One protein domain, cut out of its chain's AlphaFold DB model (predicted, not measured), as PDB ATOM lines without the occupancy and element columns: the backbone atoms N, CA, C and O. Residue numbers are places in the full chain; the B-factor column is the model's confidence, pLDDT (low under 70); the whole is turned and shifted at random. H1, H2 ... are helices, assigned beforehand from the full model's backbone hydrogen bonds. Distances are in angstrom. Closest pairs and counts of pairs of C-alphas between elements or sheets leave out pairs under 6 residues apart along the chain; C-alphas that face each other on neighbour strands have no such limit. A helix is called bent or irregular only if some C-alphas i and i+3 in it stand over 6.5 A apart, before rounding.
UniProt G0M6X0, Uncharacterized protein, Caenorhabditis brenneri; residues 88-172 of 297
ATOM      1  N   ARG A  88     145.284 124.666 193.299       78.81
ATOM      2  CA  ARG A  88     144.137 125.143 192.510       78.81
ATOM      3  C   ARG A  88     144.133 126.663 192.399       78.81
ATOM      4  O   ARG A  88     143.693 127.200 191.386       78.81
ATOM      5  N   ASN A  89     144.655 127.371 193.404       80.56
ATOM      6  CA  ASN A  89     144.785 128.823 193.352       80.56
ATOM      7  C   ASN A  89     145.796 129.242 192.273       80.56
ATOM      8  O   ASN A  89     145.564 130.211 191.559       80.56
ATOM      9  N   THR A  90     146.877 128.480 192.071       80.75
ATOM     10  CA  THR A  90     147.810 128.732 190.961       80.75
ATOM     11  C   THR A  90     147.122 128.620 189.600       80.75
ATOM     12  O   THR A  90     147.376 129.434 188.717       80.75
ATOM     13  N   GLU A  91     146.238 127.639 189.415       80.19
ATOM     14  CA  GLU A  91     145.449 127.505 188.184       80.19
ATOM     15  C   GLU A  91     144.436 128.637 188.024       80.19
ATOM     16  O   GLU A  91     144.324 129.213 186.943       80.19
ATOM     17  N   TYR A  92     143.768 129.020 189.110       85.62
ATOM     18  CA  TYR A  92     142.844 130.148 189.128       85.62
ATOM     19  C   TYR A  92     143.543 131.459 188.735       85.62
ATOM     20  O   TYR A  92     143.050 132.193 187.882       85.62
ATOM     21  N   MET A  93     144.744 131.720 189.260       85.81
ATOM     22  CA  MET A  93     145.515 132.922 188.925       85.81
ATOM     23  C   MET A  93     145.935 132.981 187.449       85.81
ATOM     24  O   MET A  93     146.075 134.078 186.911       85.81
ATOM     25  N   LYS A  94     146.083 131.836 186.761       85.38
ATOM     26  CA  LYS A  94     146.365 131.805 185.310       85.38
ATOM     27  C   LYS A  94     145.187 132.307 184.474       85.38
ATOM     28  O   LYS A  94     145.411 132.868 183.408       85.38
ATOM     29  N   ILE A  95     143.957 132.103 184.947       79.62
ATOM     30  CA  ILE A  95     142.732 132.499 184.236       79.62
ATOM     31  C   ILE A  95     142.098 133.778 184.796       79.62
ATOM     32  O   ILE A  95     141.240 134.360 184.140       79.62
ATOM     33  N   HIS A  96     142.541 134.262 185.961       83.00
ATOM     34  CA  HIS A  96     141.964 135.411 186.668       83.00
ATOM     35  C   HIS A  96     141.803 136.658 185.787       83.00
ATOM     36  O   HIS A  96     140.770 137.311 185.833       83.00
ATOM     37  N   GLY A  97     142.805 136.996 184.970       79.56
ATOM     38  CA  GLY A  97     142.749 138.170 184.085       79.56
ATOM     39  C   GLY A  97     141.841 138.009 182.859       79.56
ATOM     40  O   GLY A  97     141.662 138.962 182.111       79.56
ATOM     41  N   THR A  98     141.308 136.808 182.630       78.56
ATOM     42  CA  THR A  98     140.481 136.467 181.458       78.56
ATOM     43  C   THR A  98     139.022 136.200 181.805       78.56
ATOM     44  O   THR A  98     138.186 136.124 180.909       78.56
ATOM     45  N   ILE A  99     138.714 136.051 183.093       75.00
ATOM     46  CA  ILE A  99     137.362 135.810 183.588       75.00
ATOM     47  C   ILE A  99     136.760 137.104 184.128       75.00
ATOM     48  O   ILE A  99     137.467 137.968 184.643       75.00
ATOM     49  N   ASP A 100     135.437 137.198 184.072       77.81
ATOM     50  CA  ASP A 100     134.703 138.226 184.799       77.81
ATOM     51  C   ASP A 100     134.680 137.860 186.293       77.81
ATOM     52  O   ASP A 100     133.979 136.942 186.733       77.81
ATOM     53  N   THR A 101     135.514 138.543 187.074       79.25
ATOM     54  CA  THR A 101     135.696 138.269 188.503       79.25
ATOM     55  C   THR A 101     134.503 138.684 189.355       79.25
ATOM     56  O   THR A 101     134.312 138.113 190.434       79.25
ATOM     57  N   GLU A 102     133.711 139.652 188.892       73.06
ATOM     58  CA  GLU A 102     132.488 140.088 189.568       73.06
ATOM     59  C   GLU A 102     131.382 139.059 189.341       73.06
ATOM     60  O   GLU A 102     130.788 138.564 190.301       73.06
ATOM     61  N   LEU A 103     131.187 138.631 188.089       70.25
ATOM     62  CA  LEU A 103     130.229 137.578 187.755       70.25
ATOM     63  C   LEU A 103     130.568 136.264 188.465       70.25
ATOM     64  O   LEU A 103     129.677 135.613 189.011       70.25
ATOM     65  N   ALA A 104     131.847 135.880 188.500       71.62
ATOM     66  CA  ALA A 104     132.284 134.673 189.196       71.62
ATOM     67  C   ALA A 104     132.058 134.759 190.713       71.62
ATOM     68  O   ALA A 104     131.738 133.754 191.347       71.62
ATOM     69  N   ALA A 105     132.202 135.948 191.303       74.69
ATOM     70  CA  ALA A 105     131.931 136.161 192.718       74.69
ATOM     71  C   ALA A 105     130.434 136.046 193.020       74.69
ATOM     72  O   ALA A 105     130.048 135.273 193.895       74.69
ATOM     73  N   ILE A 106     129.592 136.744 192.253       64.62
ATOM     74  CA  ILE A 106     128.129 136.687 192.383       64.62
ATOM     75  C   ILE A 106     127.637 135.249 192.184       64.62
ATOM     76  O   ILE A 106     126.874 134.728 192.999       64.62
ATOM     77  N   GLY A 107     128.116 134.573 191.138       63.81
ATOM     78  CA  GLY A 107     127.782 133.179 190.866       63.81
ATOM     79  C   GLY A 107     128.206 132.234 191.994       63.81
ATOM     80  O   GLY A 107     127.473 131.300 192.319       63.81
ATOM     81  N   GLY A 108     129.351 132.493 192.629       76.75
ATOM     82  CA  GLY A 108     129.839 131.712 193.766       76.75
ATOM     83  C   GLY A 108     128.974 131.895 195.011       76.75
ATOM     84  O   GLY A 108     128.620 130.912 195.659       76.75
ATOM     85  N   MET A 109     128.568 133.133 195.299       74.94
ATOM     86  CA  MET A 109     127.653 133.458 196.399       74.94
ATOM     87  C   MET A 109     126.292 132.779 196.220       74.94
ATOM     88  O   MET A 109     125.787 132.155 197.151       74.94
ATOM     89  N   ILE A 110     125.734 132.810 195.005       64.19
ATOM     90  CA  ILE A 110     124.476 132.118 194.680       64.19
ATOM     91  C   ILE A 110     124.619 130.605 194.883       64.19
ATOM     92  O   ILE A 110     123.761 129.982 195.507       64.19
ATOM     93  N   ALA A 111     125.710 130.009 194.396       67.62
ATOM     94  CA  ALA A 111     125.940 128.575 194.533       67.62
ATOM     95  C   ALA A 111     126.102 128.150 196.006       67.62
ATOM     96  O   ALA A 111     125.579 127.111 196.410       67.62
ATOM     97  N   LEU A 112     126.776 128.965 196.824       82.44
ATOM     98  CA  LEU A 112     126.925 128.731 198.263       82.44
ATOM     99  C   LEU A 112     125.599 128.894 199.010       82.44
ATOM    100  O   LEU A 112     125.283 128.071 199.866       82.44
ATOM    101  N   HIS A 113     124.793 129.895 198.650       76.69
ATOM    102  CA  HIS A 113     123.432 130.048 199.163       76.69
ATOM    103  C   HIS A 113     122.592 128.792 198.896       76.69
ATOM    104  O   HIS A 113     122.029 128.224 199.831       76.69
ATOM    105  N   GLN A 114     122.550 128.331 197.641       63.22
ATOM    106  CA  GLN A 114     121.788 127.146 197.240       63.22
ATOM    107  C   GLN A 114     122.280 125.890 197.962       63.22
ATOM    108  O   GLN A 114     121.473 125.121 198.482       63.22
ATOM    109  N   TYR A 115     123.601 125.708 198.047       85.75
ATOM    110  CA  TYR A 115     124.201 124.610 198.797       85.75
ATOM    111  C   TYR A 115     123.745 124.619 200.261       85.75
ATOM    112  O   TYR A 115     123.193 123.629 200.739       85.75
ATOM    113  N   CYS A 116     123.907 125.745 200.957       69.00
ATOM    114  CA  CYS A 116     123.483 125.910 202.345       69.00
ATOM    115  C   CYS A 116     121.982 125.650 202.527       69.00
ATOM    116  O   CYS A 116     121.577 124.952 203.455       69.00
ATOM    117  N   TYR A 117     121.147 126.167 201.630       61.81
ATOM    118  CA  TYR A 117     119.703 125.982 201.706       61.81
ATOM    119  C   TYR A 117     119.305 124.505 201.568       61.81
ATOM    120  O   TYR A 117     118.522 123.997 202.374       61.81
ATOM    121  N   GLU A 118     119.912 123.778 200.628       61.16
ATOM    122  CA  GLU A 118     119.686 122.339 200.459       61.16
ATOM    123  C   GLU A 118     120.183 121.527 201.664       61.16
ATOM    124  O   GLU A 118     119.454 120.676 202.183       61.16
ATOM    125  N   GLN A 119     121.370 121.842 202.195       74.31
ATOM    126  CA  GLN A 119     121.866 121.219 203.430       74.31
ATOM    127  C   GLN A 119     120.918 121.478 204.610       74.31
ATOM    128  O   GLN A 119     120.629 120.574 205.398       74.31
ATOM    129  N   PHE A 120     120.363 122.686 204.725       65.38
ATOM    130  CA  PHE A 120     119.362 122.982 205.745       65.38
ATOM    131  C   PHE A 120     118.068 122.193 205.527       65.38
ATOM    132  O   PHE A 120     117.517 121.653 206.487       65.38
ATOM    133  N   LYS A 121     117.576 122.069 204.289       60.28
ATOM    134  CA  LYS A 121     116.372 121.276 203.997       60.28
ATOM    135  C   LYS A 121     116.545 119.812 204.383       60.28
ATOM    136  O   LYS A 121     115.614 119.255 204.965       60.28
ATOM    137  N   MET A 122     117.718 119.237 204.120       61.44
ATOM    138  CA  MET A 122     118.034 117.844 204.442       61.44
ATOM    139  C   MET A 122     118.266 117.614 205.939       61.44
ATOM    140  O   MET A 122     117.680 116.701 206.517       61.44
ATOM    141  N   PHE A 123     119.099 118.438 206.578       64.94
ATOM    142  CA  PHE A 123     119.621 118.157 207.922       64.94
ATOM    143  C   PHE A 123     119.021 119.030 209.026       64.94
ATOM    144  O   PHE A 123     119.196 118.736 210.207       64.94
ATOM    145  N   LYS A 124     118.308 120.100 208.662       57.00
ATOM    146  CA  LYS A 124     117.667 121.061 209.578       57.00
ATOM    147  C   LYS A 124     118.629 121.723 210.568       57.00
ATOM    148  O   LYS A 124     118.201 122.228 211.603       57.00
ATOM    149  N   PHE A 125     119.925 121.770 210.249       59.41
ATOM    150  CA  PHE A 125     120.907 122.439 211.096       59.41
ATOM    151  C   PHE A 125     120.876 123.961 210.901       59.41
ATOM    152  O   PHE A 125     121.084 124.425 209.778       59.41
ATOM    153  N   PRO A 126     120.691 124.752 211.978       54.03
ATOM    154  CA  PRO A 126     120.598 126.212 211.889       54.03
ATOM    155  C   PRO A 126     121.789 126.874 211.196       54.03
ATOM    156  O   PRO A 126     121.607 127.851 210.485       54.03
ATOM    157  N   ILE A 127     122.986 126.294 211.317       64.56
ATOM    158  CA  ILE A 127     124.198 126.822 210.680       64.56
ATOM    159  C   ILE A 127     124.061 126.968 209.159       64.56
ATOM    160  O   ILE A 127     124.538 127.944 208.589       64.56
ATOM    161  N   HIS A 128     123.362 126.040 208.505       64.50
ATOM    162  CA  HIS A 128     123.145 126.080 207.063       64.50
ATOM    163  C   HIS A 128     122.009 127.031 206.675       64.50
ATOM    164  O   HIS A 128     122.070 127.649 205.620       64.50
ATOM    165  N   ARG A 129     121.005 127.231 207.541       65.19
ATOM    166  CA  ARG A 129     120.014 128.305 207.360       65.19
ATOM    167  C   ARG A 129     120.695 129.670 207.421       65.19
ATOM    168  O   ARG A 129     120.494 130.503 206.543       65.19
ATOM    169  N   ASP A 130     121.525 129.873 208.439       59.22
ATOM    170  CA  ASP A 130     122.240 131.129 208.655       59.22
ATOM    171  C   ASP A 130     123.226 131.389 207.506       59.22
ATOM    172  O   ASP A 130     123.293 132.505 206.999       59.22
ATOM    173  N   GLY A 131     123.907 130.344 207.021       62.81
ATOM    174  CA  GLY A 131     124.745 130.412 205.824       62.81
ATOM    175  C   GLY A 131     123.958 130.752 204.561       62.81
ATOM    176  O   GLY A 131     124.386 131.605 203.790       62.81
ATOM    177  N   ALA A 132     122.784 130.148 204.356       62.09
ATOM    178  CA  ALA A 132     121.937 130.457 203.207       62.09
ATOM    179  C   ALA A 132     121.509 131.931 203.217       62.09
ATOM    180  O   ALA A 132     121.662 132.616 202.206       62.09
ATOM    181  N   ASN A 133     121.038 132.443 204.354       55.69
ATOM    182  CA  ASN A 133     120.662 133.854 204.489       55.69
ATOM    183  C   ASN A 133     121.865 134.781 204.312       55.69
ATOM    184  O   ASN A 133     121.776 135.791 203.618       55.69
ATOM    185  N   PHE A 134     123.012 134.403 204.871       68.06
ATOM    186  CA  PHE A 134     124.234 135.171 204.729       68.06
ATOM    187  C   PHE A 134     124.678 135.275 203.270       68.06
ATOM    188  O   PHE A 134     124.813 136.382 202.772       68.06
ATOM    189  N   PHE A 135     124.846 134.171 202.541       68.44
ATOM    190  CA  PHE A 135     125.294 134.241 201.143       68.44
ATOM    191  C   PHE A 135     124.262 134.869 200.196       68.44
ATOM    192  O   PHE A 135     124.627 135.330 199.118       68.44
ATOM    193  N   ARG A 136     122.986 134.918 200.599       61.75
ATOM    194  CA  ARG A 136     121.926 135.640 199.884       61.75
ATOM    195  C   ARG A 136     122.101 137.160 199.956       61.75
ATOM    196  O   ARG A 136     121.720 137.849 199.014       61.75
ATOM    197  N   GLU A 137     122.614 137.672 201.072       49.38
ATOM    198  CA  GLU A 137     122.567 139.100 201.420       49.38
ATOM    199  C   GLU A 137     123.942 139.746 201.596       49.38
ATOM    200  O   GLU A 137     124.063 140.972 201.581       49.38
ATOM    201  N   ALA A 138     124.978 138.937 201.800       53.72
ATOM    202  CA  ALA A 138     126.315 139.413 202.075       53.72
ATOM    203  C   ALA A 138     126.930 140.058 200.836       53.72
ATOM    204  O   ALA A 138     126.911 139.513 199.732       53.72
ATOM    205  N   ASP A 139     127.536 141.214 201.069       57.84
ATOM    206  CA  ASP A 139     128.382 141.880 200.095       57.84
ATOM    207  C   ASP A 139     129.711 141.124 199.986       57.84
ATOM    208  O   ASP A 139     130.350 140.826 201.002       57.84
ATOM    209  N   ILE A 140     130.138 140.823 198.758       66.06
ATOM    210  CA  ILE A 140     131.397 140.125 198.498       66.06
ATOM    211  C   ILE A 140     132.612 140.919 199.011       66.06
ATOM    212  O   ILE A 140     133.604 140.326 199.442       66.06
ATOM    213  N   GLU A 141     132.527 142.249 199.064       63.44
ATOM    214  CA  GLU A 141     133.599 143.094 199.598       63.44
ATOM    215  C   GLU A 141     133.722 143.012 201.127       63.44
ATOM    216  O   GLU A 141     134.758 143.362 201.690       63.44
ATOM    217  N   CYS A 142     132.719 142.464 201.827       57.84
ATOM    218  CA  CYS A 142     132.846 142.151 203.256       57.84
ATOM    219  C   CYS A 142     133.704 140.904 203.520       57.84
ATOM    220  O   CYS A 142     134.053 140.620 204.671       57.84
ATOM    221  N   PHE A 143     134.058 140.152 202.477       62.34
ATOM    222  CA  PHE A 143     134.962 139.020 202.593       62.34
ATOM    223  C   PHE A 143     136.401 139.489 202.433       62.34
ATOM    224  O   PHE A 143     136.718 140.337 201.601       62.34
ATOM    225  N   PHE A 144     137.311 138.873 203.187       66.31
ATOM    226  CA  PHE A 144     138.735 139.067 202.945       66.31
ATOM    227  C   PHE A 144     139.037 138.693 201.492       66.31
ATOM    228  O   PHE A 144     138.580 137.650 201.026       66.31
ATOM    229  N   SER A 145     139.837 139.503 200.795       66.12
ATOM    230  CA  SER A 145     140.150 139.326 199.365       66.12
ATOM    231  C   SER A 145     140.581 137.901 199.001       66.12
ATOM    232  O   SER A 145     140.224 137.377 197.949       66.12
ATOM    233  N   ARG A 146     141.284 137.216 199.912       68.06
ATOM    234  CA  ARG A 146     141.654 135.802 199.759       68.06
ATOM    235  C   ARG A 146     140.428 134.882 199.689       68.06
ATOM    236  O   ARG A 146     140.378 134.011 198.832       68.06
ATOM    237  N   ASN A 147     139.416 135.092 200.523       69.81
ATOM    238  CA  ASN A 147     138.186 134.295 200.515       69.81
ATOM    239  C   ASN A 147     137.288 134.606 199.312       69.81
ATOM    240  O   ASN A 147     136.580 133.716 198.848       69.81
ATOM    241  N   GLN A 148     137.366 135.819 198.754       81.88
ATOM    242  CA  GLN A 148     136.686 136.135 197.493       81.88
ATOM    243  C   GLN A 148     137.158 135.204 196.363       81.88
ATOM    244  O   GLN A 148     136.344 134.725 195.575       81.88
ATOM    245  N   ASN A 149     138.456 134.874 196.317       87.19
ATOM    246  CA  ASN A 149     138.988 133.919 195.341       87.19
ATOM    247  C   ASN A 149     138.385 132.526 195.530       87.19
ATOM    248  O   ASN A 149     137.963 131.922 194.551       87.19
ATOM    249  N   ALA A 150     138.274 132.035 196.768       85.31
ATOM    250  CA  ALA A 150     137.659 130.735 197.040       85.31
ATOM    251  C   ALA A 150     136.196 130.677 196.562       85.31
ATOM    252  O   ALA A 150     135.785 129.692 195.952       85.31
ATOM    253  N   ILE A 151     135.433 131.756 196.759       84.69
ATOM    254  CA  ILE A 151     134.043 131.879 196.292       84.69
ATOM    255  C   ILE A 151     133.974 131.844 194.757       84.69
ATOM    256  O   ILE A 151     133.205 131.068 194.185       84.69
ATOM    257  N   ARG A 152     134.837 132.606 194.073       86.81
ATOM    258  CA  ARG A 152     134.948 132.586 192.601       86.81
ATOM    259  C   ARG A 152     135.355 131.203 192.082       86.81
ATOM    260  O   ARG A 152     134.810 130.713 191.098       86.81
ATOM    261  N   MET A 153     136.291 130.542 192.757       85.94
ATOM    262  CA  MET A 153     136.742 129.192 192.417       85.94
ATOM    263  C   MET A 153     135.649 128.138 192.629       85.94
ATOM    264  O   MET A 153     135.613 127.153 191.888       85.94
ATOM    265  N   ALA A 154     134.742 128.343 193.588       86.62
ATOM    266  CA  ALA A 154     133.579 127.481 193.779       86.62
ATOM    267  C   ALA A 154     132.614 127.562 192.589       86.62
ATOM    268  O   ALA A 154     132.175 126.532 192.074       86.62
ATOM    269  N   TYR A 155     132.359 128.773 192.082       86.12
ATOM    270  CA  TYR A 155     131.573 128.981 190.863       86.12
ATOM    271  C   TYR A 155     132.189 128.286 189.644       86.12
ATOM    272  O   TYR A 155     131.501 127.598 188.890       86.12
ATOM    273  N   LEU A 156     133.510 128.400 189.493       82.69
ATOM    274  CA  LEU A 156     134.270 127.749 188.422       82.69
ATOM    275  C   LEU A 156     134.426 126.232 188.620       82.69
ATOM    276  O   LEU A 156     135.098 125.580 187.823       82.69
ATOM    277  N   LYS A 157     133.813 125.659 189.666       84.00
ATOM    278  CA  LYS A 157     133.876 124.232 190.022       84.00
ATOM    279  C   LYS A 157     135.299 123.724 190.284       84.00
ATOM    280  O   LYS A 157     135.562 122.530 190.177       84.00
ATOM    281  N   MET A 158     136.214 124.621 190.647       85.19
ATOM    282  CA  MET A 158     137.593 124.281 191.007       85.19
ATOM    283  C   MET A 158     137.694 123.828 192.468       85.19
ATOM    284  O   MET A 158     138.562 123.028 192.814       85.19
ATOM    285  N   ILE A 159     136.801 124.327 193.330       86.75
ATOM    286  CA  ILE A 159     136.696 123.934 194.741       86.75
ATOM    287  C   ILE A 159     135.240 123.535 195.041       86.75
ATOM    288  O   ILE A 159     134.325 124.220 194.588       86.75
ATOM    289  N   PRO A 160     134.996 122.445 195.793       88.94
ATOM    290  CA  PRO A 160     133.649 122.084 196.227       88.94
ATOM    291  C   PRO A 160     132.990 123.168 197.092       88.94
ATOM    292  O   PRO A 160     133.642 123.775 197.943       88.94
ATOM    293  N   LEU A 161     131.676 123.346 196.925       84.00
ATOM    294  CA  LEU A 161     130.878 124.314 197.692       84.00
ATOM    295  C   LEU A 161     130.911 124.036 199.197       84.00
ATOM    296  O   LEU A 161     131.059 124.971 199.971       84.00
ATOM    297  N   GLU A 162     130.864 122.763 199.597       87.12
ATOM    298  CA  GLU A 162     130.999 122.324 200.995       87.12
ATOM    299  C   GLU A 162     132.275 122.864 201.646       87.12
ATOM    300  O   GLU A 162     132.235 123.456 202.718       87.12
ATOM    301  N   THR A 163     133.408 122.738 200.954       85.94
ATOM    302  CA  THR A 163     134.701 123.201 201.464       85.94
ATOM    303  C   THR A 163     134.731 124.721 201.638       85.94
ATOM    304  O   THR A 163     135.239 125.224 202.637       85.94
ATOM    305  N   VAL A 164     134.189 125.467 200.670       85.94
ATOM    306  CA  VAL A 164     134.184 126.937 200.724       85.94
ATOM    307  C   VAL A 164     133.186 127.461 201.759       85.94
ATOM    308  O   VAL A 164     133.493 128.424 202.464       85.94
ATOM    309  N   GLU A 165     132.029 126.811 201.904       86.38
ATOM    310  CA  GLU A 165     131.044 127.100 202.948       86.38
ATOM    311  C   GLU A 165     131.672 126.975 204.338       86.38
ATOM    312  O   GLU A 165     131.626 127.932 205.110       86.38
ATOM    313  N   GLU A 166     132.352 125.859 204.624       80.75
ATOM    314  CA  GLU A 166     133.009 125.629 205.914       80.75
ATOM    315  C   GLU A 166     133.995 126.741 206.287       80.75
ATOM    316  O   GLU A 166     134.061 127.164 207.446       80.75
ATOM    317  N   TRP A 167     134.741 127.255 205.308       78.69
ATOM    318  CA  TRP A 167     135.690 128.347 205.521       78.69
ATOM    319  C   TRP A 167     135.017 129.683 205.815       78.69
ATOM    320  O   TRP A 167     135.585 130.496 206.548       78.69
ATOM    321  N   CYS A 168     133.819 129.895 205.274       74.00
ATOM    322  CA  CYS A 168     133.049 131.121 205.428       74.00
ATOM    323  C   CYS A 168     132.157 131.131 206.676       74.00
ATOM    324  O   CYS A 168     131.622 132.185 207.016       74.00
ATOM    325  N   ARG A 169     132.016 130.007 207.393       69.50
ATOM    326  CA  ARG A 169     131.154 129.901 208.586       69.50
ATOM    327  C   ARG A 169     131.417 130.964 209.645       69.50
ATOM    328  O   ARG A 169     130.486 131.347 210.336       69.50
ATOM    329  N   ASP A 170     132.630 131.491 209.758       60.66
ATOM    330  CA  ASP A 170     132.920 132.569 210.714       60.66
ATOM    331  C   ASP A 170     132.202 133.884 210.439       60.66
ATOM    332  O   ASP A 170     132.023 134.681 211.358       60.66
ATOM    333  N   TYR A 171     131.786 134.122 209.197       61.72
ATOM    334  CA  TYR A 171     131.090 135.353 208.850       61.72
ATOM    335  C   TYR A 171     129.641 135.374 209.349       61.72
ATOM    336  O   TYR A 171     129.101 136.452 209.592       61.72
ATOM    337  N   TYR A 172     129.015 134.208 209.535       58.91
ATOM    338  CA  TYR A 172     127.584 134.102 209.856       58.91
ATOM    339  C   TYR A 172     127.251 133.190 211.033       58.91
ATOM    340  O   TYR A 172     126.192 133.321 211.638       58.91
TER     341      TYR A 172
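This is residues 88 to 172 of the 297 residues of an uncharacterized protein of Caenorhabditis brenneri (UniProt G0M6X0). One long helix, H2, runs along the longest axis; H3 folds back along its later part as a helical hairpin, and a second, shorter helical hairpin, H4 and H5, packs across H2. H1 lies off the end where H2 begins, near H4. The printed part has 85 residues with five named helices, H1 to H5 in order, and no named strand: all helix. It is compact, with a radius of gyration of the C-alphas of 12.4 A, yet elongated, spanning 39 by 21 by 19 A.

H1, residues 88 to 98, begins at C-alpha 88 (144.137, 125.143, 192.510); it is irregular, with C-alphas 94 and 97 7.4 A apart. H2, residues 101 to 123, is 32.2 A long. H3 is residues 126 to 137, 16.7 A, and H4 residues 145 to 155, 15.9 A. H5, residues 161 to 171, is irregular, with C-alphas 167 and 170 7.2 A apart, and ends at C-alpha 171 (131.090, 135.353, 208.850).

H2 touches H3 at a shallow tilt of 26 degrees, opposite ways; their closest C-alphas, His 113 and Ala 132, are 4.3 A apart. With residues 101 to 111 alone H2 touches H4, only just about perpendicular at 70.1 degrees, the C-alphas of Gly 108 and Tyr 155 closest at 4.3 A. H4 and H5 touch, closest at the C-alphas of Ala 154 and Leu 161, 5.7 A. H1 is apart from H3 and H5. Every O i to N i+4 pair is within hydrogen-bond range in H2 and H3, against 4 of 7 in H1, 6 of 7 in H4 and 5 of 7 in H5.

The C-alphas farthest apart, Gly 97 and Lys 124, are 39.6 A apart. The printed part has no cut and no long link. Mean pLDDT of the printed part is 72.6; 40 residues are under 70, among them 120 to 147.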